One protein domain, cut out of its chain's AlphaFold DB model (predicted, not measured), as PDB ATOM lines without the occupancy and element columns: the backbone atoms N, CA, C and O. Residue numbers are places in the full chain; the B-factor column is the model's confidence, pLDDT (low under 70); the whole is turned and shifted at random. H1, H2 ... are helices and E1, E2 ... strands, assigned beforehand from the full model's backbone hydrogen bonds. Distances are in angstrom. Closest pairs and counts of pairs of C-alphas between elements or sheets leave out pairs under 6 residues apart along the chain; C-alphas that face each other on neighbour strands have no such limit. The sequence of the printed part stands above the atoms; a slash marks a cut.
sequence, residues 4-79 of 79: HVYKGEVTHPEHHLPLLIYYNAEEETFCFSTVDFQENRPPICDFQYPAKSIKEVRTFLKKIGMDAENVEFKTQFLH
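AT A GLANCE: This is residues 4 to 79 of the 79 residues of an uncharacterized protein of Salibacterium qingdaonense (UniProt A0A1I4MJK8). One strongly twisted sheet of four antiparallel strands has a single helix, H1, packed over one face, on the side of E3 and E2, while a wide loop within the long link from E3 to H1 swings out on the side away from H1. E1, E2 and E3 follow each other as hairpins, and E4, the last element, adds on beside E1. The printed part has 76 residues, with four named strands and one named helix in the order E1, E2, E3, H1, E4, and the sheet's order is E3, E2, E1, E4. The class is mixed, helices and strands, with under half of the residues in named elements. The whole is compact, with a radius of gyration of the C-alphas of 11.6 A and a rounded outline of 31 by 29 by 21 A.

IN THESE COORDINATES: E1, residues 4 to 11, begins at C-alpha 4, (-1.270, -40.937, -8.546), and is 23.3 A long from first to last C-alpha. E2, residues 18 to 24, is 19.8 A long, and E3, residues 29 to 34, is 17.9 A long. H1, residues 54 to 63, begins at C-alpha 54, (0.335, -34.656, 4.207), and is 14.2 A long. E4, residues 74 to 78, is 12.4 A long and ends at C-alpha 78, (2.203, -38.506, -13.656).

HOW THE PARTS SIT: E1, E2 and E3 form a meander, each strand the antiparallel neighbour of the one before. In the hairpin of E1 and E2, N 8 and O 21 are 2.8 A apart, within hydrogen-bond range. In the hairpin of E2 and E3, N 22 and O 31 are within that range at 2.8 A. The edge strand E4 is antiparallel to E1, with an angle of 122 degrees between their directions and N 7 and O 74 within range at 2.8 A. E3, the other edge strand, and E4 are apart. Residues 49 to 50 form a short antiparallel pairing with residues 29 to 30 of E3. H1 is on the sheet at a height of 9.7 A over it, over E3 and E2. It runs slantwise to the strands, at 37 degrees to E2 on the local plane. The closest C-alphas of E3 and H1 are those of Phe 30 and Val 57, 7.0 A apart. In H1 every O i to N i+4 pair is within hydrogen-bond range.

THE WHOLE: The C-alphas of Glu 14 and His 79, the two farthest apart, are 32.8 A from each other. The printed part has no cut, and its one long link is the 19 residues from E3 to H1. Mean pLDDT of the printed part is 79.2, with residues 35 to 47 and residue 79 under 70.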
ATOM      1  N   HIS A   4      -0.298 -41.848  -9.146       81.38
ATOM      2  CA  HIS A   4      -1.270 -40.937  -8.546       81.38
ATOM      3  C   HIS A   4      -0.634 -40.240  -7.344       81.38
ATOM      4  O   HIS A   4      -0.437 -40.848  -6.296       81.38
ATOM      5  N   VAL A   5      -0.306 -38.957  -7.486       85.69
ATOM      6  CA  VAL A   5       0.382 -38.195  -6.435       85.69
ATOM      7  C   VAL A   5      -0.357 -36.908  -6.098       85.69
ATOM      8  O   VAL A   5      -1.100 -36.351  -6.903       85.69
ATOM      9  N   TYR A   6      -0.127 -36.398  -4.897       87.94
ATOM     10  CA  TYR A   6      -0.529 -35.066  -4.476       87.94
ATOM     11  C   TYR A   6       0.637 -34.107  -4.691       87.94
ATOM     12  O   TYR A   6       1.673 -34.238  -4.040       87.94
ATOM     13  N   LYS A   7       0.471 -33.134  -5.585       88.25
ATOM     14  CA  LYS A   7       1.454 -32.082  -5.828       88.25
ATOM     15  C   LYS A   7       1.119 -30.831  -5.020       88.25
ATOM     16  O   LYS A   7       0.024 -30.293  -5.148       88.25
ATOM     17  N   GLY A   8       2.069 -30.357  -4.228       88.31
ATOM     18  CA  GLY A   8       2.054 -29.044  -3.589       88.31
ATOM     19  C   GLY A   8       3.139 -28.138  -4.163       88.31
ATOM     20  O   GLY A   8       4.109 -28.613  -4.753       88.31
ATOM     21  N   GLU A   9       2.987 -26.834  -3.978       88.00
ATOM     22  CA  GLU A   9       4.003 -25.839  -4.315       88.00
ATOM     23  C   GLU A   9       4.165 -24.865  -3.149       88.00
ATOM     24  O   GLU A   9       3.180 -24.408  -2.569       88.00
ATOM     25  N   VAL A  10       5.414 -24.580  -2.787       86.56
ATOM     26  CA  VAL A  10       5.775 -23.623  -1.741       86.56
ATOM     27  C   VAL A  10       6.943 -22.771  -2.211       86.56
ATOM     28  O   VAL A  10       7.885 -23.280  -2.808       86.56
ATOM     29  N   THR A  11       6.914 -21.472  -1.943       82.62
ATOM     30  CA  THR A  11       8.050 -20.593  -2.235       82.62
ATOM     31  C   THR A  11       9.002 -20.576  -1.046       82.62
ATOM     32  O   THR A  11       8.579 -20.374   0.092       82.62
ATOM     33  N   HIS A  12      10.297 -20.775  -1.293       76.62
ATOM     34  CA  HIS A  12      11.300 -20.645  -0.242       76.62
ATOM     35  C   HIS A  12      11.359 -19.192   0.262       76.62
ATOM     36  O   HIS A  12      11.561 -18.297  -0.561       76.62
ATOM     37  N   PRO A  13      11.268 -18.937   1.582       74.38
ATOM     38  CA  PRO A  13      11.178 -17.578   2.124       74.38
ATOM     39  C   PRO A  13      12.417 -16.720   1.827       74.38
ATOM     40  O   PRO A  13      12.291 -15.550   1.494       74.38
ATOM     41  N   GLU A  14      13.617 -17.299   1.910       75.94
ATOM     42  CA  GLU A  14      14.864 -16.550   1.677       75.94
ATOM     43  C   GLU A  14      15.280 -16.494   0.199       75.94
ATOM     44  O   GLU A  14      15.637 -15.439  -0.323       75.94
ATOM     45  N   HIS A  15      15.211 -17.624  -0.507       73.62
ATOM     46  CA  HIS A  15      15.696 -17.732  -1.883       73.62
ATOM     47  C   HIS A  15      14.658 -17.360  -2.948       73.62
ATOM     48  O   HIS A  15      15.026 -17.237  -4.109       73.62
ATOM     49  N   HIS A  16      13.385 -17.170  -2.578       76.44
ATOM     50  CA  HIS A  16      12.284 -16.859  -3.501       76.44
ATOM     51  C   HIS A  16      12.113 -17.885  -4.638       76.44
ATOM     52  O   HIS A  16      11.541 -17.584  -5.684       76.44
ATOM     53  N   LEU A  17      12.594 -19.114  -4.426       76.00
ATOM     54  CA  LEU A  17      12.516 -20.196  -5.401       76.00
ATOM     55  C   LEU A  17      11.289 -21.077  -5.128       76.00
ATOM     56  O   LEU A  17      11.077 -21.475  -3.977       76.00
ATOM     57  N   PRO A  18      10.492 -21.412  -6.157       79.69
ATOM     58  CA  PRO A  18       9.394 -22.358  -6.022       79.69
ATOM     59  C   PRO A  18       9.924 -23.784  -5.832       79.69
ATOM     60  O   PRO A  18      10.755 -24.287  -6.595       79.69
ATOM     61  N   LEU A  19       9.420 -24.433  -4.789       82.31
ATOM     62  CA  LEU A  19       9.655 -25.821  -4.431       82.31
ATOM     63  C   LEU A  19       8.374 -26.609  -4.654       82.31
ATOM     64  O   LEU A  19       7.333 -26.353  -4.049       82.31
ATOM     65  N   LEU A  20       8.476 -27.590  -5.536       86.00
ATOM     66  CA  LEU A  20       7.421 -28.529  -5.850       86.00
ATOM     67  C   LEU A  20       7.549 -29.728  -4.926       86.00
ATOM     68  O   LEU A  20       8.631 -30.291  -4.783       86.00
ATOM     69  N   ILE A  21       6.442 -30.122  -4.321       88.00
ATOM     70  CA  ILE A  21       6.351 -31.234  -3.382       88.00
ATOM     71  C   ILE A  21       5.447 -32.275  -4.018       88.00
ATOM     72  O   ILE A  21       4.357 -31.934  -4.461       88.00
ATOM     73  N   TYR A  22       5.862 -33.534  -4.033       87.94
ATOM     74  CA  TYR A  22       5.050 -34.642  -4.522       87.94
ATOM     75  C   TYR A  22       4.897 -35.662  -3.403       87.94
ATOM     76  O   TYR A  22       5.889 -36.130  -2.853       87.94
ATOM     77  N   TYR A  23       3.659 -35.986  -3.056       89.25
ATOM     78  CA  TYR A  23       3.318 -36.952  -2.021       89.25
ATOM     79  C   TYR A  23       2.547 -38.124  -2.630       89.25
ATOM     80  O   TYR A  23       1.509 -37.920  -3.259       89.25
ATOM     81  N   ASN A  24       3.041 -39.343  -2.431       87.81
ATOM     82  CA  ASN A  24       2.376 -40.580  -2.806       87.81
ATOM     83  C   ASN A  24       1.729 -41.210  -1.567       87.81
ATOM     84  O   ASN A  24       2.412 -41.654  -0.645       87.81
ATOM     85  N   ALA A  25       0.397 -41.250  -1.552       86.31
ATOM     86  CA  ALA A  25      -0.346 -41.853  -0.452       86.31
ATOM     87  C   ALA A  25      -0.318 -43.389  -0.478       86.31
ATOM     88  O   ALA A  25      -0.494 -44.000   0.571       86.31
ATOM     89  N   GLU A  26      -0.099 -44.012  -1.640       85.69
ATOM     90  CA  GLU A  26      -0.057 -45.474  -1.777       85.69
ATOM     91  C   GLU A  26       1.259 -46.055  -1.251       85.69
ATOM     92  O   GLU A  26       1.262 -47.094  -0.598       85.69
ATOM     93  N   GLU A  27       2.370 -45.360  -1.501       85.06
ATOM     94  CA  GLU A  27       3.704 -45.762  -1.031       85.06
ATOM     95  C   GLU A  27       4.056 -45.176   0.347       85.06
ATOM     96  O   GLU A  27       5.082 -45.536   0.916       85.06
ATOM     97  N   GLU A  28       3.212 -44.297   0.903       89.56
ATOM     98  CA  GLU A  28       3.488 -43.529   2.128       89.56
ATOM     99  C   GLU A  28       4.824 -42.765   2.064       89.56
ATOM    100  O   GLU A  28       5.611 -42.734   3.018       89.56
ATOM    101  N   THR A  29       5.091 -42.122   0.927       88.62
ATOM    102  CA  THR A  29       6.339 -41.396   0.683       88.62
ATOM    103  C   THR A  29       6.123 -40.040   0.031       88.62
ATOM    104  O   THR A  29       5.101 -39.768  -0.596       88.62
ATOM    105  N   PHE A  30       7.096 -39.143   0.179       89.62
ATOM    106  CA  PHE A  30       7.108 -37.857  -0.507       89.62
ATOM    107  C   PHE A  30       8.508 -37.465  -0.973       89.62
ATOM    108  O   PHE A  30       9.526 -37.959  -0.484       89.62
ATOM    109  N   CYS A  31       8.554 -36.511  -1.889       87.38
ATOM    110  CA  CYS A  31       9.770 -35.871  -2.354       87.38
ATOM    111  C   CYS A  31       9.525 -34.399  -2.685       87.38
ATOM    112  O   CYS A  31       8.381 -33.948  -2.782       87.38
ATOM    113  N   PHE A  32      10.603 -33.639  -2.871       84.81
ATOM    114  CA  PHE A  32      10.527 -32.244  -3.290       84.81
ATOM    115  C   PHE A  32      11.668 -31.872  -4.246       84.81
ATOM    116  O   PHE A  32      12.741 -32.473  -4.213       84.81
ATOM    117  N   SER A  33      11.433 -30.888  -5.114       77.50
ATOM    118  CA  SER A  33      12.418 -30.367  -6.072       77.50
ATOM    119  C   SER A  33      12.169 -28.886  -6.351       77.50
ATOM    120  O   SER A  33      11.029 -28.435  -6.305       77.50
ATOM    121  N   THR A  34      13.214 -28.128  -6.680       74.19
ATOM    122  CA  THR A  34      13.074 -26.758  -7.199       74.19
ATOM    123  C   THR A  34      12.701 -26.768  -8.682       74.19
ATOM    124  O   THR A  34      12.978 -27.744  -9.390       74.19
ATOM    125  N   VAL A  35      12.076 -25.686  -9.157       64.94
ATOM    126  CA  VAL A  35      11.686 -25.517 -10.572       64.94
ATOM    127  C   VAL A  35      12.900 -25.396 -11.501       64.94
ATOM    128  O   VAL A  35      12.856 -25.931 -12.600       64.94
ATOM    129  N   ASP A  36      14.025 -24.837 -11.045       54.06
ATOM    130  CA  ASP A  36      15.268 -24.768 -11.842       54.06
ATOM    131  C   ASP A  36      15.892 -26.145 -12.134       54.06
ATOM    132  O   ASP A  36      16.709 -26.289 -13.039       54.06
ATOM    133  N   PHE A  37      15.491 -27.186 -11.396       52.97
ATOM    134  CA  PHE A  37      15.868 -28.575 -11.676       52.97
ATOM    135  C   PHE A  37      14.930 -29.263 -12.697       52.97
ATOM    136  O   PHE A  37      15.077 -30.463 -12.948       52.97
ATOM    137  N   GLN A  38      13.973 -28.540 -13.301       56.06
ATOM    138  CA  GLN A  38      13.056 -29.055 -14.327       56.06
ATOM    139  C   GLN A  38      13.619 -28.967 -15.754       56.06
ATOM    140  O   GLN A  38      13.027 -28.334 -16.623       56.06
ATOM    141  N   GLU A  39      14.693 -29.698 -16.045       52.28
ATOM    142  CA  GLU A  39      14.797 -30.273 -17.397       52.28
ATOM    143  C   GLU A  39      14.365 -31.745 -17.430       52.28
ATOM    144  O   GLU A  39      13.913 -32.195 -18.474       52.28
ATOM    145  N   ASN A  40      14.385 -32.477 -16.300       56.84
ATOM    146  CA  ASN A  40      13.832 -33.838 -16.167       56.84
ATOM    147  C   ASN A  40      13.687 -34.265 -14.691       56.84
ATOM    148  O   ASN A  40      14.569 -34.934 -14.153       56.84
ATOM    149  N   ARG A  41      12.577 -33.948 -14.012       54.72
ATOM    150  CA  ARG A  41      12.253 -34.605 -12.728       54.72
ATOM    151  C   ARG A  41      10.746 -34.756 -12.491       54.72
ATOM    152  O   ARG A  41      10.046 -33.752 -12.617       54.72
ATOM    153  N   PRO A  42      10.264 -35.894 -11.944       52.50
ATOM    154  CA  PRO A  42      10.924 -37.213 -11.878       52.50
ATOM    155  C   PRO A  42       9.989 -38.441 -12.079       52.50
ATOM    156  O   PRO A  42       8.774 -38.328 -11.922       52.50
ATOM    157  N   PRO A  43      10.541 -39.653 -12.318       60.81
ATOM    158  CA  PRO A  43       9.814 -40.935 -12.307       60.81
ATOM    159  C   PRO A  43       9.456 -41.426 -10.878       60.81
ATOM    160  O   PRO A  43       9.644 -42.593 -10.569       60.81
ATOM    161  N   ILE A  44       8.899 -40.516 -10.058       47.06
ATOM    162  CA  ILE A  44       8.533 -40.507  -8.614       47.06
ATOM    163  C   ILE A  44       9.567 -39.992  -7.581       47.06
ATOM    164  O   ILE A  44       9.259 -39.908  -6.400       47.06
ATOM    165  N   CYS A  45      10.718 -39.488  -8.038       58.81
ATOM    166  CA  CYS A  45      11.823 -38.877  -7.266       58.81
ATOM    167  C   CYS A  45      12.785 -39.884  -6.629       58.81
ATOM    168  O   CYS A  45      12.456 -40.556  -5.659       58.81
ATOM    169  N   ASP A  46      14.024 -39.881  -7.122       57.38
ATOM    170  CA  ASP A  46      15.101 -40.846  -6.845       57.38
ATOM    171  C   ASP A  46      15.505 -41.019  -5.364       57.38
ATOM    172  O   ASP A  46      16.213 -41.962  -5.023       57.38
ATOM    173  N   PHE A  47      15.040 -40.140  -4.472       62.16
ATOM    174  CA  PHE A  47      15.090 -40.315  -3.023       62.16
ATOM    175  C   PHE A  47      13.723 -39.959  -2.440       62.16
ATOM    176  O   PHE A  47      13.295 -38.803  -2.477       62.16
ATOM    177  N   GLN A  48      13.046 -40.972  -1.906       80.25
ATOM    178  CA  GLN A  48      11.751 -40.843  -1.257       80.25
ATOM    179  C   GLN A  48      11.931 -40.744   0.260       80.25
ATOM    180  O   GLN A  48      12.616 -41.562   0.879       80.25
ATOM    181  N   TYR A  49      11.291 -39.750   0.867       86.00
ATOM    182  CA  TYR A  49      11.201 -39.629   2.315       86.00
ATOM    183  C   TYR A  49       9.902 -40.279   2.796       86.00
ATOM    184  O   TYR A  49       8.851 -40.025   2.207       86.00
ATOM    185  N   PRO A  50       9.929 -41.085   3.870       88.62
ATOM    186  CA  PRO A  50       8.714 -41.668   4.419       88.62
ATOM    187  C   PRO A  50       7.811 -40.570   4.987       88.62
ATOM    188  O   PRO A  50       8.258 -39.719   5.761       88.62
ATOM    189  N   ALA A  51       6.537 -40.601   4.611       89.69
ATOM    190  CA  ALA A  51       5.490 -39.775   5.189       89.69
ATOM    191  C   ALA A  51       4.140 -40.488   5.099       89.69
ATOM    192  O   ALA A  51       3.605 -40.732   4.022       89.69
ATOM    193  N   LYS A  52       3.521 -40.729   6.248       88.38
ATOM    194  CA  LYS A  52       2.211 -41.391   6.349       88.38
ATOM    195  C   LYS A  52       1.045 -40.461   6.048       88.38
ATOM    196  O   LYS A  52      -0.095 -40.892   5.929       88.38
ATOM    197  N   SER A  53       1.297 -39.156   6.003       90.38
ATOM    198  CA  SER A  53       0.263 -38.163   5.733       90.38
ATOM    199  C   SER A  53       0.851 -36.849   5.237       90.38
ATOM    200  O   SER A  53       1.985 -36.491   5.557       90.38
ATOM    201  N   ILE A  54       0.018 -36.047   4.572       88.81
ATOM    202  CA  ILE A  54       0.335 -34.656   4.207       88.81
ATOM    203  C   ILE A  54       0.761 -33.835   5.438       88.81
ATOM    204  O   ILE A  54       1.606 -32.947   5.342       88.81
ATOM    205  N   LYS A  55       0.223 -34.142   6.627       90.25
ATOM    206  CA  LYS A  55       0.629 -33.480   7.873       90.25
ATOM    207  C   LYS A  55       2.100 -33.748   8.208       90.25
ATOM    208  O   LYS A  55       2.792 -32.833   8.658       90.25
ATOM    209  N   GLU A  56       2.585 -34.967   7.983       90.25
ATOM    210  CA  GLU A  56       4.002 -35.304   8.167       90.25
ATOM    211  C   GLU A  56       4.881 -34.605   7.131       90.25
ATOM    212  O   GLU A  56       5.903 -34.034   7.510       90.25
ATOM    213  N   VAL A  57       4.433 -34.530   5.873       89.62
ATOM    214  CA  VAL A  57       5.107 -33.753   4.816       89.62
ATOM    215  C   VAL A  57       5.262 -32.288   5.238       89.62
ATOM    216  O   VAL A  57       6.371 -31.759   5.256       89.62
ATOM    217  N   ARG A  58       4.177 -31.638   5.679       90.06
ATOM    218  CA  ARG A  58       4.213 -30.249   6.176       90.06
ATOM    219  C   ARG A  58       5.136 -30.085   7.377       90.06
ATOM    220  O   ARG A  58       5.876 -29.110   7.461       90.06
ATOM    221  N   THR A  59       5.118 -31.046   8.298       90.06
ATOM    222  CA  THR A  59       5.990 -31.031   9.479       90.06
ATOM    223  C   THR A  59       7.462 -31.132   9.081       90.06
ATOM    224  O   THR A  59       8.292 -30.431   9.654       90.06
ATOM    225  N   PHE A  60       7.797 -31.972   8.100       88.69
ATOM    226  CA  PHE A  60       9.154 -32.080   7.572       88.69
ATOM    227  C   PHE A  60       9.598 -30.778   6.906       88.69
ATOM    228  O   PHE A  60      10.655 -30.250   7.240       88.69
ATOM    229  N   LEU A  61       8.761 -30.227   6.026       86.19
ATOM    230  CA  LEU A  61       9.027 -28.962   5.344       86.19
ATOM    231  C   LEU A  61       9.251 -27.822   6.355       86.19
ATOM    232  O   LEU A  61      10.222 -27.078   6.246       86.19
ATOM    233  N   LYS A  62       8.444 -27.758   7.419       87.75
ATOM    234  CA  LYS A  62       8.625 -26.795   8.515       87.75
ATOM    235  C   LYS A  62       9.960 -26.963   9.242       87.75
ATOM    236  O   LYS A  62      10.597 -25.973   9.590       87.75
ATOM    237  N   LYS A  63      10.415 -28.204   9.456       86.94
ATOM    238  CA  LYS A  63      11.712 -28.488  10.098       86.94
ATOM    239  C   LYS A  63      12.908 -28.034   9.262       86.94
ATOM    240  O   LYS A  63      13.927 -27.689   9.846       86.94
ATOM    241  N   ILE A  64      12.787 -28.027   7.934       82.44
ATOM    242  CA  ILE A  64      13.837 -27.532   7.031       82.44
ATOM    243  C   ILE A  64      13.708 -26.028   6.725       82.44
ATOM    244  O   ILE A  64      14.430 -25.523   5.875       82.44
ATOM    245  N   GLY A  65      12.810 -25.308   7.413       81.44
ATOM    246  CA  GLY A  65      12.660 -23.853   7.285       81.44
ATOM    247  C   GLY A  65      11.657 -23.387   6.222       81.44
ATOM    248  O   GLY A  65      11.647 -22.212   5.870       81.44
ATOM    249  N   MET A  66      10.803 -24.277   5.709       83.12
ATOM    250  CA  MET A  66       9.745 -23.923   4.757       83.12
ATOM    251  C   MET A  66       8.447 -23.540   5.469       83.12
ATOM    252  O   MET A  66       8.022 -24.227   6.401       83.12
ATOM    253  N   ASP A  67       7.737 -22.536   4.954       82.06
ATOM    254  CA  ASP A  67       6.357 -22.268   5.365       82.06
ATOM    255  C   ASP A  67       5.368 -23.117   4.550       82.06
ATOM    256  O   ASP A  67       4.829 -22.694   3.529       82.06
ATOM    257  N   ALA A  68       5.172 -24.365   4.984       78.50
ATOM    258  CA  ALA A  68       4.337 -25.335   4.279       78.50
ATOM    259  C   ALA A  68       2.892 -25.454   4.809       78.50
ATOM    260  O   ALA A  68       2.148 -26.332   4.360       78.50
ATOM    261  N   GLU A  69       2.472 -24.630   5.778       79.00
ATOM    262  CA  GLU A  69       1.150 -24.778   6.418       79.00
ATOM    263  C   GLU A  69      -0.001 -24.499   5.446       79.00
ATOM    264  O   GLU A  69      -1.001 -25.223   5.450       79.00
ATOM    265  N   ASN A  70       0.197 -23.528   4.552       78.00
ATOM    266  CA  ASN A  70      -0.792 -23.085   3.568       78.00
ATOM    267  C   ASN A  70      -0.615 -23.726   2.186       78.00
ATOM    268  O   ASN A  70      -1.249 -23.301   1.224       78.00
ATOM    269  N   VAL A  71       0.234 -24.751   2.066       83.06
ATOM    270  CA  VAL A  71       0.453 -25.421   0.781       83.06
ATOM    271  C   VAL A  71      -0.808 -26.175   0.382       83.06
ATOM    272  O   VAL A  71      -1.241 -27.110   1.072       83.06
ATOM    273  N   GLU A  72      -1.376 -25.765  -0.749       85.06
ATOM    274  CA  GLU A  72      -2.453 -26.473  -1.423       85.06
ATOM    275  C   GLU A  72      -1.887 -27.682  -2.163       85.06
ATOM    276  O   GLU A  72      -1.118 -27.551  -3.114       85.06
ATOM    277  N   PHE A  73      -2.295 -28.871  -1.730       85.44
ATOM    278  CA  PHE A  73      -1.973 -30.112  -2.419       85.44
ATOM    279  C   PHE A  73      -3.080 -30.433  -3.421       85.44
ATOM    280  O   PHE A  73      -4.230 -30.645  -3.037       85.44
ATOM    281  N   LYS A  74      -2.732 -30.481  -4.705       86.50
ATOM    282  CA  LYS A  74      -3.627 -30.841  -5.808       86.50
ATOM    283  C   LYS A  74      -3.260 -32.223  -6.324       86.50
ATOM    284  O   LYS A  74      -2.085 -32.533  -6.499       86.50
ATOM    285  N   THR A  75      -4.257 -33.060  -6.573       84.12
ATOM    286  CA  THR A  75      -4.027 -34.384  -7.156       84.12
ATOM    287  C   THR A  75      -3.499 -34.232  -8.580       84.12
ATOM    288  O   THR A  75      -4.061 -33.480  -9.377       84.12
ATOM    289  N   GLN A  76      -2.431 -34.950  -8.907       81.81
ATOM    290  CA  GLN A  76      -1.827 -34.959 -10.227       81.81
ATOM    291  C   GLN A  76      -1.511 -36.388 -10.664       81.81
ATOM    292  O   GLN A  76      -1.034 -37.214  -9.886       81.81
ATOM    293  N   PHE A  77      -1.785 -36.656 -11.936       76.12
ATOM    294  CA  PHE A  77      -1.429 -37.900 -12.594       76.12
ATOM    295  C   PHE A  77      -0.109 -37.704 -13.341       76.12
ATOM    296  O   PHE A  77      -0.007 -36.810 -14.186       76.12
ATOM    297  N   LEU A  78       0.901 -38.495 -12.990       72.94
ATOM    298  CA  LEU A  78       2.203 -38.506 -13.656       72.94
ATOM    299  C   LEU A  78       2.278 -39.755 -14.537       72.94
ATOM    300  O   LEU A  78       1.947 -40.843 -14.060       72.94
ATOM    301  N   HIS A  79       2.663 -39.595 -15.808       63.69
ATOM    302  CA  HIS A  79       2.599 -40.655 -16.818       63.69
ATOM    303  C   HIS A  79       3.961 -41.043 -17.391       63.69
ATOM    304  O   HIS A  79       4.794 -40.128 -17.569       63.69
TER     305      HIS A  79